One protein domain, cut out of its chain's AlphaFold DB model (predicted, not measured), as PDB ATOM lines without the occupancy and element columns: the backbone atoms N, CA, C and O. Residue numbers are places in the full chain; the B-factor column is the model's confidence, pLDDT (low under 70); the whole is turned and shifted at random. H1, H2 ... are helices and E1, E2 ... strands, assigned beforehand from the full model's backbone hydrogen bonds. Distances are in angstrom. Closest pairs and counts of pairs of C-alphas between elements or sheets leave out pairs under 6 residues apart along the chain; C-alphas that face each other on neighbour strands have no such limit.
ATOM      1  N   THR A  92      55.394 -22.814   7.462       92.75
ATOM      2  CA  THR A  92      54.574 -23.434   6.423       92.75
ATOM      3  C   THR A  92      54.208 -24.842   6.856       92.75
ATOM      4  O   THR A  92      55.099 -25.654   7.087       92.75
ATOM      5  N   VAL A  93      52.910 -25.134   6.944       95.50
ATOM      6  CA  VAL A  93      52.412 -26.492   7.198       95.50
ATOM      7  C   VAL A  93      51.960 -27.092   5.866       95.50
ATOM      8  O   VAL A  93      50.994 -26.594   5.285       95.50
ATOM      9  N   PRO A  94      52.659 -28.109   5.339       95.62
ATOM     10  CA  PRO A  94      52.295 -28.710   4.070       95.62
ATOM     11  C   PRO A  94      51.185 -29.748   4.248       95.62
ATOM     12  O   PRO A  94      51.196 -30.523   5.203       95.62
ATOM     13  N   LEU A  95      50.247 -29.791   3.308       95.81
ATOM     14  CA  LEU A  95      49.249 -30.847   3.207       95.81
ATOM     15  C   LEU A  95      49.189 -31.353   1.767       95.81
ATOM     16  O   LEU A  95      48.987 -30.570   0.850       95.81
ATOM     17  N   ASN A  96      49.289 -32.660   1.582       94.88
ATOM     18  CA  ASN A  96      48.963 -33.352   0.348       94.88
ATOM     19  C   ASN A  96      47.910 -34.416   0.656       94.88
ATOM     20  O   ASN A  96      48.163 -35.367   1.405       94.88
ATOM     21  N   VAL A  97      46.707 -34.220   0.118       94.62
ATOM     22  CA  VAL A  97      45.563 -35.084   0.419       94.62
ATOM     23  C   VAL A  97      45.672 -36.428  -0.305       94.62
ATOM     24  O   VAL A  97      45.326 -37.448   0.287       94.62
ATOM     25  N   ALA A  98      46.211 -36.462  -1.528       92.56
ATOM     26  CA  ALA A  98      46.454 -37.714  -2.247       92.56
ATOM     27  C   ALA A  98      47.468 -38.592  -1.504       92.56
ATOM     28  O   ALA A  98      47.161 -39.737  -1.181       92.56
ATOM     29  N   GLN A  99      48.605 -38.019  -1.097       91.94
ATOM     30  CA  GLN A  99      49.603 -38.714  -0.280       91.94
ATOM     31  C   GLN A  99      49.019 -39.223   1.035       91.94
ATOM     32  O   GLN A  99      49.343 -40.323   1.474       91.94
ATOM     33  N   LEU A 100      48.166 -38.424   1.679       91.69
ATOM     34  CA  LEU A 100      47.512 -38.824   2.918       91.69
ATOM     35  C   LEU A 100      46.636 -40.064   2.717       91.69
ATOM     36  O   LEU A 100      46.698 -40.998   3.510       91.69
ATOM     37  N   VAL A 101      45.802 -40.054   1.677       90.94
ATOM     38  CA  VAL A 101      44.846 -41.128   1.387       90.94
ATOM     39  C   VAL A 101      45.551 -42.409   0.951       90.94
ATOM     40  O   VAL A 101      45.148 -43.494   1.364       90.94
ATOM     41  N   GLU A 102      46.602 -42.282   0.144       85.94
ATOM     42  CA  GLU A 102      47.332 -43.410  -0.437       85.94
ATOM     43  C   GLU A 102      48.391 -44.004   0.501       85.94
ATOM     44  O   GLU A 102      48.937 -45.075   0.224       85.94
ATOM     45  N   ASP A 103      48.655 -43.373   1.651       82.62
ATOM     46  CA  ASP A 103      49.432 -43.994   2.720       82.62
ATOM     47  C   ASP A 103      48.611 -45.104   3.400       82.62
ATOM     48  O   ASP A 103      48.024 -44.938   4.476       82.62
ATOM     49  N   GLY A 104      48.581 -46.271   2.753       65.38
ATOM     50  CA  GLY A 104      47.829 -47.445   3.194       65.38
ATOM     51  C   GLY A 104      48.314 -48.058   4.514       65.38
ATOM     52  O   GLY A 104      47.596 -48.872   5.097       65.38
ATOM     53  N   VAL A 105      49.498 -47.675   5.015       72.88
ATOM     54  CA  VAL A 105      49.960 -48.068   6.358       72.88
ATOM     55  C   VAL A 105      49.211 -47.268   7.416       72.88
ATOM     56  O   VAL A 105      48.778 -47.827   8.426       72.88
ATOM     57  N   LEU A 106      49.050 -45.969   7.180       73.31
ATOM     58  CA  LEU A 106      48.369 -45.067   8.100       73.31
ATOM     59  C   LEU A 106      46.836 -45.090   7.921       73.31
ATOM     60  O   LEU A 106      46.110 -44.843   8.886       73.31
ATOM     61  N   HIS A 107      46.335 -45.434   6.728       80.69
ATOM     62  CA  HIS A 107      44.927 -45.260   6.343       80.69
ATOM     63  C   HIS A 107      44.333 -46.513   5.674       80.69
ATOM     64  O   HIS A 107      43.890 -46.468   4.523       80.69
ATOM     65  N   PRO A 108      44.289 -47.662   6.372       76.69
ATOM     66  CA  PRO A 108      43.836 -48.906   5.767       76.69
ATOM     67  C   PRO A 108      42.380 -48.805   5.290       76.69
ATOM     68  O   PRO A 108      41.473 -48.495   6.064       76.69
ATOM     69  N   GLY A 109      42.155 -49.135   4.017       79.00
ATOM     70  CA  GLY A 109      40.826 -49.181   3.403       79.00
ATOM     71  C   GLY A 109      40.342 -47.865   2.795       79.00
ATOM     72  O   GLY A 109      39.234 -47.845   2.257       79.00
ATOM     73  N   LEU A 110      41.138 -46.792   2.849       86.75
ATOM     74  CA  LEU A 110      40.949 -45.675   1.930       86.75
ATOM     75  C   LEU A 110      41.541 -46.019   0.565       86.75
ATOM     76  O   LEU A 110      42.484 -46.801   0.466       86.75
ATOM     77  N   LEU A 111      40.945 -45.453  -0.479       89.19
ATOM     78  CA  LEU A 111      41.350 -45.657  -1.862       89.19
ATOM     79  C   LEU A 111      41.579 -44.298  -2.503       89.19
ATOM     80  O   LEU A 111      40.713 -43.420  -2.394       89.19
ATOM     81  N   GLY A 112      42.714 -44.147  -3.181       91.62
ATOM     82  CA  GLY A 112      42.947 -43.018  -4.073       91.62
ATOM     83  C   GLY A 112      41.971 -43.040  -5.251       91.62
ATOM     84  O   GLY A 112      41.276 -44.032  -5.490       91.62
ATOM     85  N   LEU A 113      41.901 -41.936  -5.997       93.12
ATOM     86  CA  LEU A 113      41.014 -41.840  -7.160       93.12
ATOM     87  C   LEU A 113      41.349 -42.907  -8.211       93.12
ATOM     88  O   LEU A 113      40.434 -43.536  -8.735       93.12
ATOM     89  N   ALA A 114      42.638 -43.145  -8.473       91.12
ATOM     90  CA  ALA A 114      43.087 -44.141  -9.447       91.12
ATOM     91  C   ALA A 114      42.566 -45.551  -9.112       91.12
ATOM     92  O   ALA A 114      41.893 -46.168  -9.939       91.12
ATOM     93  N   ASP A 115      42.773 -46.012  -7.874       91.44
ATOM     94  CA  ASP A 115      42.278 -47.318  -7.411       91.44
ATOM     95  C   ASP A 115      40.741 -47.381  -7.424       91.44
ATOM     96  O   ASP A 115      40.134 -48.406  -7.740       91.44
ATOM     97  N   ALA A 116      40.070 -46.277  -7.083       92.50
ATOM     98  CA  ALA A 116      38.613 -46.222  -7.072       92.50
ATOM     99  C   ALA A 116      38.008 -46.297  -8.484       92.50
ATOM    100  O   ALA A 116      36.949 -46.907  -8.661       92.50
ATOM    101  N   VAL A 117      38.671 -45.701  -9.480       92.50
ATOM    102  CA  VAL A 117      38.311 -45.814 -10.900       92.50
ATOM    103  C   VAL A 117      38.564 -47.235 -11.408       92.50
ATOM    104  O   VAL A 117      37.704 -47.778 -12.100       92.50
ATOM    105  N   GLU A 118      39.663 -47.879 -11.010       91.62
ATOM    106  CA  GLU A 118      39.920 -49.290 -11.337       91.62
ATOM    107  C   GLU A 118      38.794 -50.200 -10.811       91.62
ATOM    108  O   GLU A 118      38.185 -50.951 -11.576       91.62
ATOM    109  N   LEU A 119      38.406 -50.047  -9.539       91.00
ATOM    110  CA  LEU A 119      37.291 -50.802  -8.946       91.00
ATOM    111  C   LEU A 119      35.920 -50.477  -9.553       91.00
ATOM    112  O   LEU A 119      34.991 -51.291  -9.481       91.00
ATOM    113  N   LEU A 120      35.739 -49.272 -10.096       91.50
ATOM    114  CA  LEU A 120      34.552 -48.948 -10.879       91.50
ATOM    115  C   LEU A 120      34.568 -49.727 -12.200       91.50
ATOM    116  O   LEU A 120      33.542 -50.304 -12.560       91.50
ATOM    117  N   GLY A 121      35.723 -49.787 -12.870       90.69
ATOM    118  CA  GLY A 121      35.943 -50.544 -14.103       90.69
ATOM    119  C   GLY A 121      35.613 -52.032 -13.967       90.69
ATOM    120  O   GLY A 121      34.956 -52.588 -14.846       90.69
ATOM    121  N   ASP A 122      35.920 -52.650 -12.823       90.94
ATOM    122  CA  ASP A 122      35.556 -54.048 -12.519       90.94
ATOM    123  C   ASP A 122      34.042 -54.338 -12.612       90.94
ATOM    124  O   ASP A 122      33.621 -55.488 -12.769       90.94
ATOM    125  N   ARG A 123      33.187 -53.308 -12.527       87.81
ATOM    126  CA  ARG A 123      31.724 -53.439 -12.680       87.81
ATOM    127  C   ARG A 123      31.272 -53.483 -14.133       87.81
ATOM    128  O   ARG A 123      30.144 -53.898 -14.404       87.81
ATOM    129  N   TYR A 124      32.143 -53.077 -15.045       88.38
ATOM    130  CA  TYR A 124      31.917 -53.039 -16.479       88.38
ATOM    131  C   TYR A 124      32.876 -54.021 -17.173       88.38
ATOM    132  O   TYR A 124      33.731 -53.607 -17.954       88.38
ATOM    133  N   PRO A 125      32.769 -55.340 -16.904       87.56
ATOM    134  CA  PRO A 125      33.641 -56.314 -17.543       87.56
ATOM    135  C   PRO A 125      33.401 -56.332 -19.054       87.56
ATOM    136  O   PRO A 125      32.259 -56.202 -19.521       87.56
ATOM    137  N   ASP A 126      34.492 -56.523 -19.795       89.12
ATOM    138  CA  ASP A 126      34.517 -56.620 -21.257       89.12
ATOM    139  C   ASP A 126      33.935 -55.384 -21.974       89.12
ATOM    140  O   ASP A 126      33.409 -55.500 -23.082       89.12
ATOM    141  N   LEU A 127      34.002 -54.202 -21.345       88.12
ATOM    142  CA  LEU A 127      33.569 -52.947 -21.954       88.12
ATOM    143  C   LEU A 127      34.427 -52.629 -23.187       88.12
ATOM    144  O   LEU A 127      35.656 -52.634 -23.130       88.12
ATOM    145  N   THR A 128      33.765 -52.341 -24.302       88.12
ATOM    146  CA  THR A 128      34.395 -51.882 -25.547       88.12
ATOM    147  C   THR A 128      33.836 -50.524 -25.944       88.12
ATOM    148  O   THR A 128      32.715 -50.211 -25.558       88.12
ATOM    149  N   ASP A 129      34.542 -49.777 -26.793       82.19
ATOM    150  CA  ASP A 129      34.115 -48.442 -27.248       82.19
ATOM    151  C   ASP A 129      32.711 -48.422 -27.896       82.19
ATOM    152  O   ASP A 129      32.000 -47.430 -27.793       82.19
ATOM    153  N   ASP A 130      32.288 -49.521 -28.534       86.88
ATOM    154  CA  ASP A 130      30.957 -49.656 -29.152       86.88
ATOM    155  C   ASP A 130      29.863 -50.167 -28.179       86.88
ATOM    156  O   ASP A 130      28.720 -50.399 -28.588       86.88
ATOM    157  N   ASP A 131      30.192 -50.405 -26.904       87.50
ATOM    158  CA  ASP A 131      29.241 -50.910 -25.909       87.50
ATOM    159  C   ASP A 131      28.311 -49.774 -25.442       87.50
ATOM    160  O   ASP A 131      28.796 -48.738 -24.987       87.50
ATOM    161  N   PRO A 132      26.976 -49.940 -25.470       84.56
ATOM    162  CA  PRO A 132      26.051 -48.917 -24.975       84.56
ATOM    163  C   PRO A 132      26.231 -48.585 -23.483       84.56
ATOM    164  O   PRO A 132      25.746 -47.552 -23.033       84.56
ATOM    165  N   ARG A 133      26.919 -49.439 -22.712       88.25
ATOM    166  CA  ARG A 133      27.284 -49.188 -21.309       88.25
ATOM    167  C   ARG A 133      28.472 -48.230 -21.158       88.25
ATOM    168  O   ARG A 133      28.733 -47.802 -20.039       88.25
ATOM    169  N   ALA A 134      29.191 -47.896 -22.236       89.56
ATOM    170  CA  ALA A 134      30.342 -46.992 -22.181       89.56
ATOM    171  C   ALA A 134      29.937 -45.596 -21.685       89.56
ATOM    172  O   ALA A 134      30.574 -45.052 -20.786       89.56
ATOM    173  N   ASP A 135      28.792 -45.089 -22.154       90.06
ATOM    174  CA  ASP A 135      28.223 -43.817 -21.696       90.06
ATOM    175  C   ASP A 135      27.872 -43.824 -20.195       90.06
ATOM    176  O   ASP A 135      27.903 -42.780 -19.535       90.06
ATOM    177  N   ASP A 136      27.498 -44.984 -19.643       90.25
ATOM    178  CA  ASP A 136      27.200 -45.134 -18.215       90.25
ATOM    179  C   ASP A 136      28.486 -45.162 -17.381       90.25
ATOM    180  O   ASP A 136      28.562 -44.468 -16.363       90.25
ATOM    181  N   TYR A 137      29.512 -45.885 -17.845       90.81
ATOM    182  CA  TYR A 137      30.837 -45.893 -17.224       90.81
ATOM    183  C   TYR A 137      31.451 -44.490 -17.185       90.81
ATOM    184  O   TYR A 137      31.841 -44.035 -16.111       90.81
ATOM    185  N   ASP A 138      31.464 -43.767 -18.308       91.62
ATOM    186  CA  ASP A 138      32.023 -42.412 -18.383       91.62
ATOM    187  C   ASP A 138      31.294 -41.450 -17.433       91.62
ATOM    188  O   ASP A 138      31.909 -40.619 -16.754       91.62
ATOM    189  N   ARG A 139      29.965 -41.582 -17.326       91.56
ATOM    190  CA  ARG A 139      29.152 -40.781 -16.401       91.56
ATOM    191  C   ARG A 139      29.476 -41.091 -14.941       91.56
ATOM    192  O   ARG A 139      29.594 -40.156 -14.139       91.56
ATOM    193  N   ASP A 140      29.601 -42.370 -14.597       92.25
ATOM    194  CA  ASP A 140      29.948 -42.821 -13.249       92.25
ATOM    195  C   ASP A 140      31.379 -42.410 -12.872       92.25
ATOM    196  O   ASP A 140      31.583 -41.885 -11.774       92.25
ATOM    197  N   ALA A 141      32.344 -42.571 -13.783       92.88
ATOM    198  CA  ALA A 141      33.743 -42.199 -13.591       92.88
ATOM    199  C   ALA A 141      33.883 -40.687 -13.378       92.88
ATOM    200  O   ALA A 141      34.412 -40.253 -12.355       92.88
ATOM    201  N   ALA A 142      33.278 -39.872 -14.249       94.56
ATOM    202  CA  ALA A 142      33.289 -38.419 -14.095       94.56
ATOM    203  C   ALA A 142      32.563 -37.961 -12.812       94.56
ATOM    204  O   ALA A 142      32.895 -36.932 -12.220       94.56
ATOM    205  N   SER A 143      31.530 -38.687 -12.365       94.38
ATOM    206  CA  SER A 143      30.887 -38.414 -11.073       94.38
ATOM    207  C   SER A 143      31.780 -38.774  -9.887       94.38
ATOM    208  O   SER A 143      31.784 -38.055  -8.886       94.38
ATOM    209  N   LEU A 144      32.509 -39.886  -9.970       94.38
ATOM    210  CA  LEU A 144      33.460 -40.314  -8.953       94.38
ATOM    211  C   LEU A 144      34.591 -39.291  -8.811       94.38
ATOM    212  O   LEU A 144      34.798 -38.785  -7.711       94.38
ATOM    213  N   GLU A 145      35.213 -38.902  -9.921       95.50
ATOM    214  CA  GLU A 145      36.257 -37.875  -9.993       95.50
ATOM    215  C   GLU A 145      35.808 -36.558  -9.339       95.50
ATOM    216  O   GLU A 145      36.446 -36.065  -8.407       95.50
ATOM    217  N   ARG A 146      34.631 -36.034  -9.717       95.94
ATOM    218  CA  ARG A 146      34.076 -34.815  -9.095       95.94
ATOM    219  C   ARG A 146      33.897 -34.943  -7.582       95.94
ATOM    220  O   ARG A 146      34.114 -33.972  -6.859       95.94
ATOM    221  N   ARG A 147      33.476 -36.112  -7.091       95.75
ATOM    222  CA  ARG A 147      33.303 -36.351  -5.649       95.75
ATOM    223  C   ARG A 147      34.637 -36.449  -4.918       95.75
ATOM    224  O   ARG A 147      34.704 -35.991  -3.782       95.75
ATOM    225  N   TYR A 148      35.677 -36.980  -5.560       96.19
ATOM    226  CA  TYR A 148      37.044 -36.951  -5.036       96.19
ATOM    227  C   TYR A 148      37.575 -35.524  -4.927       96.19
ATOM    228  O   TYR A 148      37.942 -35.123  -3.825       96.19
ATOM    229  N   HIS A 149      37.502 -34.724  -5.996       96.94
ATOM    230  CA  HIS A 149      37.914 -33.316  -5.940       96.94
ATOM    231  C   HIS A 149      37.179 -32.535  -4.846       96.94
ATOM    232  O   HIS A 149      37.809 -31.807  -4.082       96.94
ATOM    233  N   LEU A 150      35.856 -32.706  -4.730       96.56
ATOM    234  CA  LEU A 150      35.081 -32.039  -3.681       96.56
ATOM    235  C   LEU A 150      35.512 -32.497  -2.280       96.56
ATOM    236  O   LEU A 150      35.756 -31.665  -1.413       96.56
ATOM    237  N   SER A 151      35.631 -33.809  -2.066       96.56
ATOM    238  CA  SER A 151      36.017 -34.384  -0.772       96.56
ATOM    239  C   SER A 151      37.418 -33.935  -0.342       96.56
ATOM    240  O   SER A 151      37.629 -33.581   0.819       96.56
ATOM    241  N   TYR A 152      38.372 -33.898  -1.276       96.44
ATOM    242  CA  TYR A 152      39.749 -33.491  -1.002       96.44
ATOM    243  C   TYR A 152      39.841 -31.990  -0.715       96.44
ATOM    244  O   TYR A 152      40.507 -31.596   0.243       96.44
ATOM    245  N   ALA A 153      39.120 -31.159  -1.476       97.44
ATOM    246  CA  ALA A 153      39.030 -29.724  -1.218       97.44
ATOM    247  C   ALA A 153      38.405 -29.434   0.158       97.44
ATOM    248  O   ALA A 153      38.973 -28.679   0.947       97.44
ATOM    249  N   GLU A 154      37.293 -30.092   0.501       97.12
ATOM    250  CA  GLU A 154      36.661 -29.952   1.819       97.12
ATOM    251  C   GLU A 154      37.584 -30.395   2.962       97.12
ATOM    252  O   GLU A 154      37.592 -29.782   4.033       97.12
ATOM    253  N   TYR A 155      38.350 -31.473   2.766       97.00
ATOM    254  CA  TYR A 155      39.334 -31.915   3.749       97.00
ATOM    255  C   TYR A 155      40.427 -30.862   3.945       97.00
ATOM    256  O   TYR A 155      40.711 -30.498   5.088       97.00
ATOM    257  N   ALA A 156      40.999 -30.337   2.856       97.19
ATOM    258  CA  ALA A 156      42.026 -29.300   2.908       97.19
ATOM    259  C   ALA A 156      41.540 -28.031   3.631       97.19
ATOM    260  O   ALA A 156      42.230 -27.544   4.525       97.19
ATOM    261  N   GLU A 157      40.326 -27.552   3.344       97.25
ATOM    262  CA  GLU A 157      39.740 -26.385   4.022       97.25
ATOM    263  C   GLU A 157      39.546 -26.615   5.534       97.25
ATOM    264  O   GLU A 157      39.845 -25.746   6.368       97.25
ATOM    265  N   ARG A 158      39.056 -27.801   5.926       97.31
ATOM    266  CA  ARG A 158      38.896 -28.164   7.346       97.31
ATOM    267  C   ARG A 158      40.246 -28.281   8.042       97.31
ATOM    268  O   ARG A 158      40.393 -27.793   9.162       97.31
ATOM    269  N   PHE A 159      41.222 -28.900   7.385       97.38
ATOM    270  CA  PHE A 159      42.581 -29.029   7.891       97.38
ATOM    271  C   PHE A 159      43.218 -27.657   8.118       97.38
ATOM    272  O   PHE A 159      43.708 -27.392   9.215       97.38
ATOM    273  N   GLU A 160      43.127 -26.749   7.144       96.75
ATOM    274  CA  GLU A 160      43.617 -25.374   7.276       96.75
ATOM    275  C   GLU A 160      42.958 -24.636   8.446       96.75
ATOM    276  O   GLU A 160      43.639 -23.984   9.246       96.75
ATOM    277  N   THR A 161      41.643 -24.792   8.598       95.94
ATOM    278  CA  THR A 161      40.896 -24.212   9.719       95.94
ATOM    279  C   THR A 161      41.420 -24.719  11.066       95.94
ATOM    280  O   THR A 161      41.636 -23.925  11.987       95.94
ATOM    281  N   VAL A 162      41.659 -26.029  11.195       95.75
ATOM    282  CA  VAL A 162      42.150 -26.626  12.445       95.75
ATOM    283  C   VAL A 162      43.598 -26.231  12.726       95.75
ATOM    284  O   VAL A 162      43.892 -25.842  13.855       95.75
ATOM    285  N   VAL A 163      44.491 -26.242  11.729       95.00
ATOM    286  CA  VAL A 163      45.880 -25.774  11.902       95.00
ATOM    287  C   VAL A 163      45.895 -24.319  12.360       95.00
ATOM    288  O   VAL A 163      46.580 -23.982  13.325       95.00
ATOM    289  N   THR A 164      45.089 -23.460  11.734       92.12
ATOM    290  CA  THR A 164      44.981 -22.044  12.110       92.12
ATOM    291  C   THR A 164      44.524 -21.887  13.561       92.12
ATOM    292  O   THR A 164      45.077 -21.069  14.301       92.12
ATOM    293  N   ALA A 165      43.560 -22.701  14.001       91.19
ATOM    294  CA  ALA A 165      43.100 -22.714  15.385       91.19
ATOM    295  C   ALA A 165      44.208 -23.164  16.355       91.19
ATOM    296  O   ALA A 165      44.513 -22.424  17.292       91.19
ATOM    297  N   VAL A 166      44.861 -24.306  16.096       89.44
ATOM    298  CA  VAL A 166      45.967 -24.848  16.914       89.44
ATOM    299  C   VAL A 166      47.080 -23.819  17.075       89.44
ATOM    300  O   VAL A 166      47.555 -23.545  18.174       89.44
ATOM    301  N   VAL A 167      47.469 -23.194  15.971       86.25
ATOM    302  CA  VAL A 167      48.558 -22.228  15.941       86.25
ATOM    303  C   VAL A 167      48.194 -20.924  16.654       86.25
ATOM    304  O   VAL A 167      49.051 -20.306  17.292       86.25
ATOM    305  N   SER A 168      46.933 -20.490  16.583       84.31
ATOM    306  CA  SER A 168      46.485 -19.262  17.250       84.31
ATOM    307  C   SER A 168      46.686 -19.312  18.773       84.31
ATOM    308  O   SER A 168      46.993 -18.290  19.397       84.31
ATOM    309  N   GLU A 169      46.612 -20.506  19.370       84.81
ATOM    310  CA  GLU A 169      46.861 -20.731  20.798       84.81
ATOM    311  C   GLU A 169      48.330 -20.502  21.176       84.81
ATOM    312  O   GLU A 169      48.632 -20.052  22.285       84.81
ATOM    313  N   LEU A 170      49.243 -20.741  20.234       81.62
ATOM    314  CA  LEU A 170      50.686 -20.668  20.438       81.62
ATOM    315  C   LEU A 170      51.237 -19.232  20.451       81.62
ATOM    316  O   LEU A 170      52.382 -19.015  20.853       81.62
ATOM    317  N   ARG A 171      50.423 -18.235  20.061       81.06
ATOM    318  CA  ARG A 171      50.769 -16.796  20.072       81.06
ATOM    319  C   ARG A 171      52.113 -16.486  19.399       81.06
ATOM    320  O   ARG A 171      52.939 -15.740  19.934       81.06
ATOM    321  N   LEU A 172      52.324 -17.070  18.224       81.94
ATOM    322  CA  LEU A 172      53.498 -16.824  17.392       81.94
ATOM    323  C   LEU A 172      53.671 -15.338  17.056       81.94
ATOM    324  O   LEU A 172      52.707 -14.596  16.882       81.94
ATOM    325  N   ARG A 173      54.931 -14.914  16.913       84.81
ATOM    326  CA  ARG A 173      55.286 -13.583  16.381       84.81
ATOM    327  C   ARG A 173      55.224 -13.510  14.856       84.81
ATOM    328  O   ARG A 173      55.283 -12.423  14.294       84.81
ATOM    329  N   THR A 174      55.160 -14.668  14.219       85.38
ATOM    330  CA  THR A 174      55.214 -14.860  12.776       85.38
ATOM    331  C   THR A 174      53.919 -15.502  12.292       85.38
ATOM    332  O   THR A 174      53.201 -16.125  13.078       85.38
ATOM    333  N   SER A 175      53.604 -15.333  11.012       88.19
ATOM    334  CA  SER A 175      52.445 -15.976  10.400       88.19
ATOM    335  C   SER A 175      52.689 -17.468  10.202       88.19
ATOM    336  O   SER A 175      53.816 -17.893   9.939       88.19
ATOM    337  N   VAL A 176      51.614 -18.244  10.258       88.75
ATOM    338  CA  VAL A 176      51.609 -19.631   9.798       88.75
ATOM    339  C   VAL A 176      50.640 -19.741   8.647       88.75
ATOM    340  O   VAL A 176      49.550 -19.176   8.703       88.75
ATOM    341  N   THR A 177      51.065 -20.438   7.607       92.31
ATOM    342  CA  THR A 177      50.269 -20.671   6.407       92.31
ATOM    343  C   THR A 177      50.234 -22.155   6.117       92.31
ATOM    344  O   THR A 177      51.266 -22.827   6.188       92.31
ATOM    345  N   VAL A 178      49.057 -22.656   5.763       95.25
ATOM    346  CA  VAL A 178      48.929 -23.993   5.191       95.25
ATOM    347  C   VAL A 178      49.117 -23.874   3.688       95.25
ATOM    348  O   VAL A 178      48.574 -22.963   3.064       95.25
ATOM    349  N   ILE A 179      49.918 -24.763   3.112       94.81
ATOM    350  CA  ILE A 179      49.968 -24.934   1.660       94.81
ATOM    351  C   ILE A 179      49.448 -26.333   1.382       94.81
ATOM    352  O   ILE A 179      50.056 -27.317   1.805       94.81
ATOM    353  N   SER A 180      48.308 -26.400   0.704       94.69
ATOM    354  CA  SER A 180      47.607 -27.644   0.423       94.69
ATOM    355  C   SER A 180      47.643 -27.992  -1.058       94.69
ATOM    356  O   SER A 180      47.337 -27.149  -1.902       94.69
ATOM    357  N   ASP A 181      47.921 -29.254  -1.345       94.50
ATOM    358  CA  ASP A 181      47.586 -29.925  -2.589       94.50
ATOM    359  C   ASP A 181      46.366 -30.827  -2.349       94.50
ATOM    360  O   ASP A 181      46.427 -31.799  -1.588       94.50
ATOM    361  N   ALA A 182      45.239 -30.442  -2.946       95.38
ATOM    362  CA  ALA A 182      43.961 -31.146  -2.859       95.38
ATOM    363  C   ALA A 182      43.593 -31.834  -4.183       95.38
ATOM    364  O   ALA A 182      42.440 -32.223  -4.368       95.38
ATOM    365  N   ASP A 183      44.545 -31.953  -5.110       94.12
ATOM    366  CA  ASP A 183      44.342 -32.666  -6.360       94.12
ATOM    367  C   ASP A 183      44.404 -34.189  -6.115       94.12
ATOM    368  O   ASP A 183      45.449 -34.696  -5.696       94.12
ATOM    369  N   PRO A 184      43.310 -34.946  -6.329       93.50
ATOM    370  CA  PRO A 184      43.327 -36.400  -6.233       93.50
ATOM    371  C   PRO A 184      44.219 -37.081  -7.276       93.50
ATOM    372  O   PRO A 184      44.519 -38.258  -7.101       93.50
ATOM    373  N   GLU A 185      44.649 -36.372  -8.321       91.06
ATOM    374  CA  GLU A 185      45.583 -36.868  -9.336       91.06
ATOM    375  C   GLU A 185      47.042 -36.449  -9.062       91.06
ATOM    376  O   GLU A 185      47.924 -36.664  -9.897       91.06
ATOM    377  N   SER A 186      47.321 -35.846  -7.897       89.31
ATOM    378  CA  SER A 186      48.661 -35.383  -7.519       89.31
ATOM    379  C   SER A 186      49.686 -36.525  -7.541       89.31
ATOM    380  O   SER A 186      49.602 -37.482  -6.772       89.31
ATOM    381  N   LEU A 187      50.712 -36.385  -8.386       85.56
ATOM    382  CA  LEU A 187      51.809 -37.347  -8.548       85.56
ATOM    383  C   LEU A 187      52.922 -37.114  -7.516       85.56
ATOM    384  O   LEU A 187      54.091 -36.915  -7.847       85.56
ATOM    385  N   TRP A 188      52.575 -37.134  -6.232       82.75
ATOM    386  CA  TRP A 188      53.494 -36.802  -5.135       82.75
ATOM    387  C   TRP A 188      54.740 -37.704  -5.042       82.75
ATOM    388  O   TRP A 188      55.732 -37.325  -4.417       82.75
ATOM    389  N   TRP A 189      54.716 -38.874  -5.682       80.62
ATOM    390  CA  TRP A 189      55.797 -39.864  -5.697       80.62
ATOM    391  C   TRP A 189      56.768 -39.755  -6.882       80.62
ATOM    392  O   TRP A 189      57.799 -40.431  -6.866       80.62
ATOM    393  N   ASP A 190      56.467 -38.976  -7.927       77.50
ATOM    394  CA  ASP A 190      57.225 -39.035  -9.190       77.50
ATOM    395  C   ASP A 190      58.598 -38.332  -9.135       77.50
ATOM    396  O   ASP A 190      59.449 -38.557  -9.997       77.50
ATOM    397  N   GLY A 191      58.843 -37.511  -8.106       66.94
ATOM    398  CA  GLY A 191      60.095 -36.779  -7.885       66.94
ATOM    399  C   GLY A 191      60.419 -35.700  -8.931       66.94
ATOM    400  O   GLY A 191      61.430 -35.008  -8.786       66.94
ATOM    401  N   GLU A 192      59.587 -35.540  -9.962       64.06
ATOM    402  CA  GLU A 192      59.736 -34.579 -11.058       64.06
ATOM    403  C   GLU A 192      58.759 -33.403 -10.914       64.06
ATOM    404  O   GLU A 192      59.099 -32.262 -11.259       64.06
ATOM    405  N   THR A 193      57.571 -33.643 -10.353       60.12
ATOM    406  CA  THR A 193      56.636 -32.589  -9.968       60.12
ATOM    407  C   THR A 193      57.063 -31.934  -8.655       60.12
ATOM    408  O   THR A 193      57.569 -32.564  -7.728       60.12
ATOM    409  N   LYS A 194      56.865 -30.611  -8.558       58.72
ATOM    410  CA  LYS A 194      57.028 -29.828  -7.317       58.72
ATOM    411  C   LYS A 194      55.878 -30.112  -6.346       58.72
ATOM    412  O   LYS A 194      55.222 -29.185  -5.874       58.72
ATOM    413  N   SER A 195      55.602 -31.383  -6.116       70.44
ATOM    414  CA  SER A 195      54.508 -31.821  -5.276       70.44
ATOM    415  C   SER A 195      54.858 -31.529  -3.828       70.44
ATOM    416  O   SER A 195      55.984 -31.737  -3.368       70.44
ATOM    417  N   ILE A 196      53.892 -30.959  -3.124       85.69
ATOM    418  CA  ILE A 196      54.002 -30.724  -1.692       85.69
ATOM    419  C   ILE A 196      53.971 -32.099  -1.025       85.69
ATOM    420  O   ILE A 196      53.114 -32.914  -1.359       85.69
ATOM    421  N   LEU A 197      54.904 -32.359  -0.112       90.81
ATOM    422  CA  LEU A 197      54.896 -33.562   0.717       90.81
ATOM    423  C   LEU A 197      54.343 -33.219   2.096       90.81
ATOM    424  O   LEU A 197      54.649 -32.154   2.632       90.81
ATOM    425  N   ASN A 198      53.557 -34.127   2.668       93.00
ATOM    426  CA  ASN A 198      53.088 -34.054   4.047       93.00
ATOM    427  C   ASN A 198      54.253 -33.909   5.034       93.00
ATOM    428  O   ASN A 198      55.405 -34.215   4.720       93.00
ATOM    429  N   ALA A 199      53.933 -33.415   6.233       92.31
ATOM    430  CA  ALA A 199      54.918 -33.176   7.278       92.31
ATOM    431  C   ALA A 199      55.755 -34.436   7.573       92.31
ATOM    432  O   ALA A 199      55.220 -35.536   7.701       92.31
ATOM    433  N   ASP A 200      57.073 -34.254   7.681       88.69
ATOM    434  CA  ASP A 200      58.015 -35.301   8.077       88.69
ATOM    435  C   ASP A 200      58.194 -35.263   9.607       88.69
ATOM    436  O   ASP A 200      58.565 -34.203  10.125       88.69
ATOM    437  N   PRO A 201      58.002 -36.381  10.334       86.88
ATOM    438  CA  PRO A 201      58.266 -36.465  11.773       86.88
ATOM    439  C   PRO A 201      59.716 -36.149  12.178       86.88
ATOM    440  O   PRO A 201      59.986 -35.837  13.336       86.88
ATOM    441  N   LEU A 202      60.670 -36.260  11.248       87.38
ATOM    442  CA  LEU A 202      62.069 -35.857  11.442       87.38
ATOM    443  C   LEU A 202      62.335 -34.404  11.021       87.38
ATOM    444  O   LEU A 202      63.460 -33.917  11.149       87.38
ATOM    445  N   GLY A 203      61.314 -33.736  10.487       90.56
ATOM    446  CA  GLY A 203      61.320 -32.346  10.078       90.56
ATOM    447  C   GLY A 203      61.062 -31.393  11.244       90.56
ATOM    448  O   GLY A 203      61.475 -31.613  12.381       90.56
ATOM    449  N   ASP A 204      60.440 -30.263  10.930       92.38
ATOM    450  CA  ASP A 204      60.167 -29.207  11.896       92.38
ATOM    451  C   ASP A 204      59.110 -29.662  12.931       92.38
ATOM    452  O   ASP A 204      57.957 -29.874  12.547       92.38
ATOM    453  N   PRO A 205      59.434 -29.740  14.241       90.50
ATOM    454  CA  PRO A 205      58.510 -30.234  15.264       90.50
ATOM    455  C   PRO A 205      57.217 -29.424  15.390       90.50
ATOM    456  O   PRO A 205      56.177 -29.975  15.733       90.50
ATOM    457  N   LEU A 206      57.257 -28.113  15.119       90.00
ATOM    458  CA  LEU A 206      56.052 -27.282  15.158       90.00
ATOM    459  C   LEU A 206      55.125 -27.615  13.985       90.00
ATOM    460  O   LEU A 206      53.902 -27.588  14.137       90.00
ATOM    461  N   VAL A 207      55.710 -27.899  12.821       93.38
ATOM    462  CA  VAL A 207      54.967 -28.319  11.631       93.38
ATOM    463  C   VAL A 207      54.362 -29.696  11.869       93.38
ATOM    464  O   VAL A 207      53.154 -29.832  11.705       93.38
ATOM    465  N   ASP A 208      55.163 -30.663  12.322       92.88
ATOM    466  CA  ASP A 208      54.714 -32.022  12.642       92.88
ATOM    467  C   ASP A 208      53.589 -32.020  13.687       92.88
ATOM    468  O   ASP A 208      52.503 -32.539  13.436       92.88
ATOM    469  N   GLU A 209      53.771 -31.334  14.821       91.06
ATOM    470  CA  GLU A 209      52.751 -31.287  15.872       91.06
ATOM    471  C   GLU A 209      51.445 -30.640  15.383       91.06
ATOM    472  O   GLU A 209      50.352 -31.144  15.663       91.06
ATOM    473  N   SER A 210      51.538 -29.527  14.649       92.19
ATOM    474  CA  SER A 210      50.356 -28.847  14.105       92.19
ATOM    475  C   SER A 210      49.627 -29.728  13.093       92.19
ATOM    476  O   SER A 210      48.396 -29.805  13.116       92.19
ATOM    477  N   TRP A 211      50.386 -30.417  12.240       95.00
ATOM    478  CA  TRP A 211      49.870 -31.329  11.231       95.00
ATOM    479  C   TRP A 211      49.164 -32.524  11.881       95.00
ATOM    480  O   TRP A 211      47.998 -32.783  11.585       95.00
ATOM    481  N   MET A 212      49.812 -33.179  12.847       93.38
ATOM    482  CA  MET A 212      49.276 -34.341  13.564       93.38
ATOM    483  C   MET A 212      48.015 -34.003  14.361       93.38
ATOM    484  O   MET A 212      47.059 -34.778  14.377       93.38
ATOM    485  N   ARG A 213      47.965 -32.828  15.002       93.12
ATOM    486  CA  ARG A 213      46.756 -32.373  15.708       93.12
ATOM    487  C   ARG A 213      45.593 -32.126  14.754       93.12
ATOM    488  O   ARG A 213      44.463 -32.464  15.094       93.12
ATOM    489  N   ALA A 214      45.854 -31.541  13.586       94.44
ATOM    490  CA  ALA A 214      44.819 -31.333  12.582       94.44
ATOM    491  C   ALA A 214      44.327 -32.664  11.999       94.44
ATOM    492  O   ALA A 214      43.122 -32.916  11.996       94.44
ATOM    493  N   HIS A 215      45.246 -33.552  11.619       92.06
ATOM    494  CA  HIS A 215      44.944 -34.898  11.126       92.06
ATOM    495  C   HIS A 215      44.121 -35.730  12.120       92.06
ATOM    496  O   HIS A 215      43.151 -36.374  11.731       92.06
ATOM    497  N   ALA A 216      44.426 -35.654  13.417       92.56
ATOM    498  CA  ALA A 216      43.704 -36.405  14.445       92.56
ATOM    499  C   ALA A 216      42.237 -35.969  14.636       92.56
ATOM    500  O   ALA A 216      41.443 -36.718  15.208       92.56
ATOM    501  N   VAL A 217      41.877 -34.751  14.216       94.00
ATOM    502  CA  VAL A 217      40.547 -34.163  14.447       94.00
ATOM    503  C   VAL A 217      39.719 -34.099  13.167       94.00
ATOM    504  O   VAL A 217      38.495 -34.236  13.232       94.00
TER     505      VAL A 217
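This is residues 92 to 217 of the 235 residues of an uncharacterized protein of Friedmanniella endophytica (UniProt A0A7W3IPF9). A small sheet of two parallel strands, E1 and E2, packs on residues 152 to 168 of one long helix, H3, which runs along most of a rod-shaped outline. H2 folds back along residues 137 to 148 of H3 as a helical hairpin, while H4 crosses H3 at residues 159 to 167. The 126 printed residues, mostly helix by class, hold four named helices and two named strands in the order E1 H1 H2 H3 E2 H4. The whole is loose, with a radius of gyration of the C-alphas of 17.9 A and spans of 63 by 26 by 25 A.

E1, residues 92 to 96, begins with C-alpha 92 at (54.574, -23.434, 6.423); E2 is residues 176 to 181, 16.6 A long. H3, residues 134 to 169, measures 53.0 A from C-alpha 134 at (30.342, -46.992, -22.181). H1 is residues 97 to 102 and H2 residues 113 to 121. H4, residues 205 to 217, is 18.4 A long and ends with C-alpha 217 at (40.547, -34.163, 14.447).

E1 and E2 are parallel, at 19 degrees, with N 93 and O 177 2.9 A apart, within hydrogen-bond range. With H1, H2 and H3 between them they form a strand-helix-strand unit, two parallel neighbour strands joined through helices. The closest C-alphas of H3 and E2, Glu 160 and Val 178, are 5.9 A apart; those of E1 and H4, Val 93 and Val 207, 5.4 A. H3 is the hub, touching three helices. H4 touches it at a steep tilt of 56 degrees, closest at the C-alphas of Val 162 and Ala 214, 5.4 A. H2 touches it at a shallow tilt of 27 degrees, opposite ways, closest at the C-alphas of Val 117 and Ala 141, 6.4 A. H1 and H3 only just touch, with 3 pairs of C-alphas within 8 A, the closest being Val 97 and Tyr 152, 6.2 A. H2 and H4 are apart. Every O i to N i+4 pair is within hydrogen-bond range in H1 and H2, against 31 of 32 in H3 and 8 of 9 in H4.

The two C-alphas farthest apart, Asp 130 and Arg 173, are 63.0 A apart, and residues 169 to 174 stand free. The links H2 to H3 and E2 to H4 are long, and the printed part has no cut. Mean pLDDT of the printed part is 89.3; residue 104 and residues 191 to 194 are under 70.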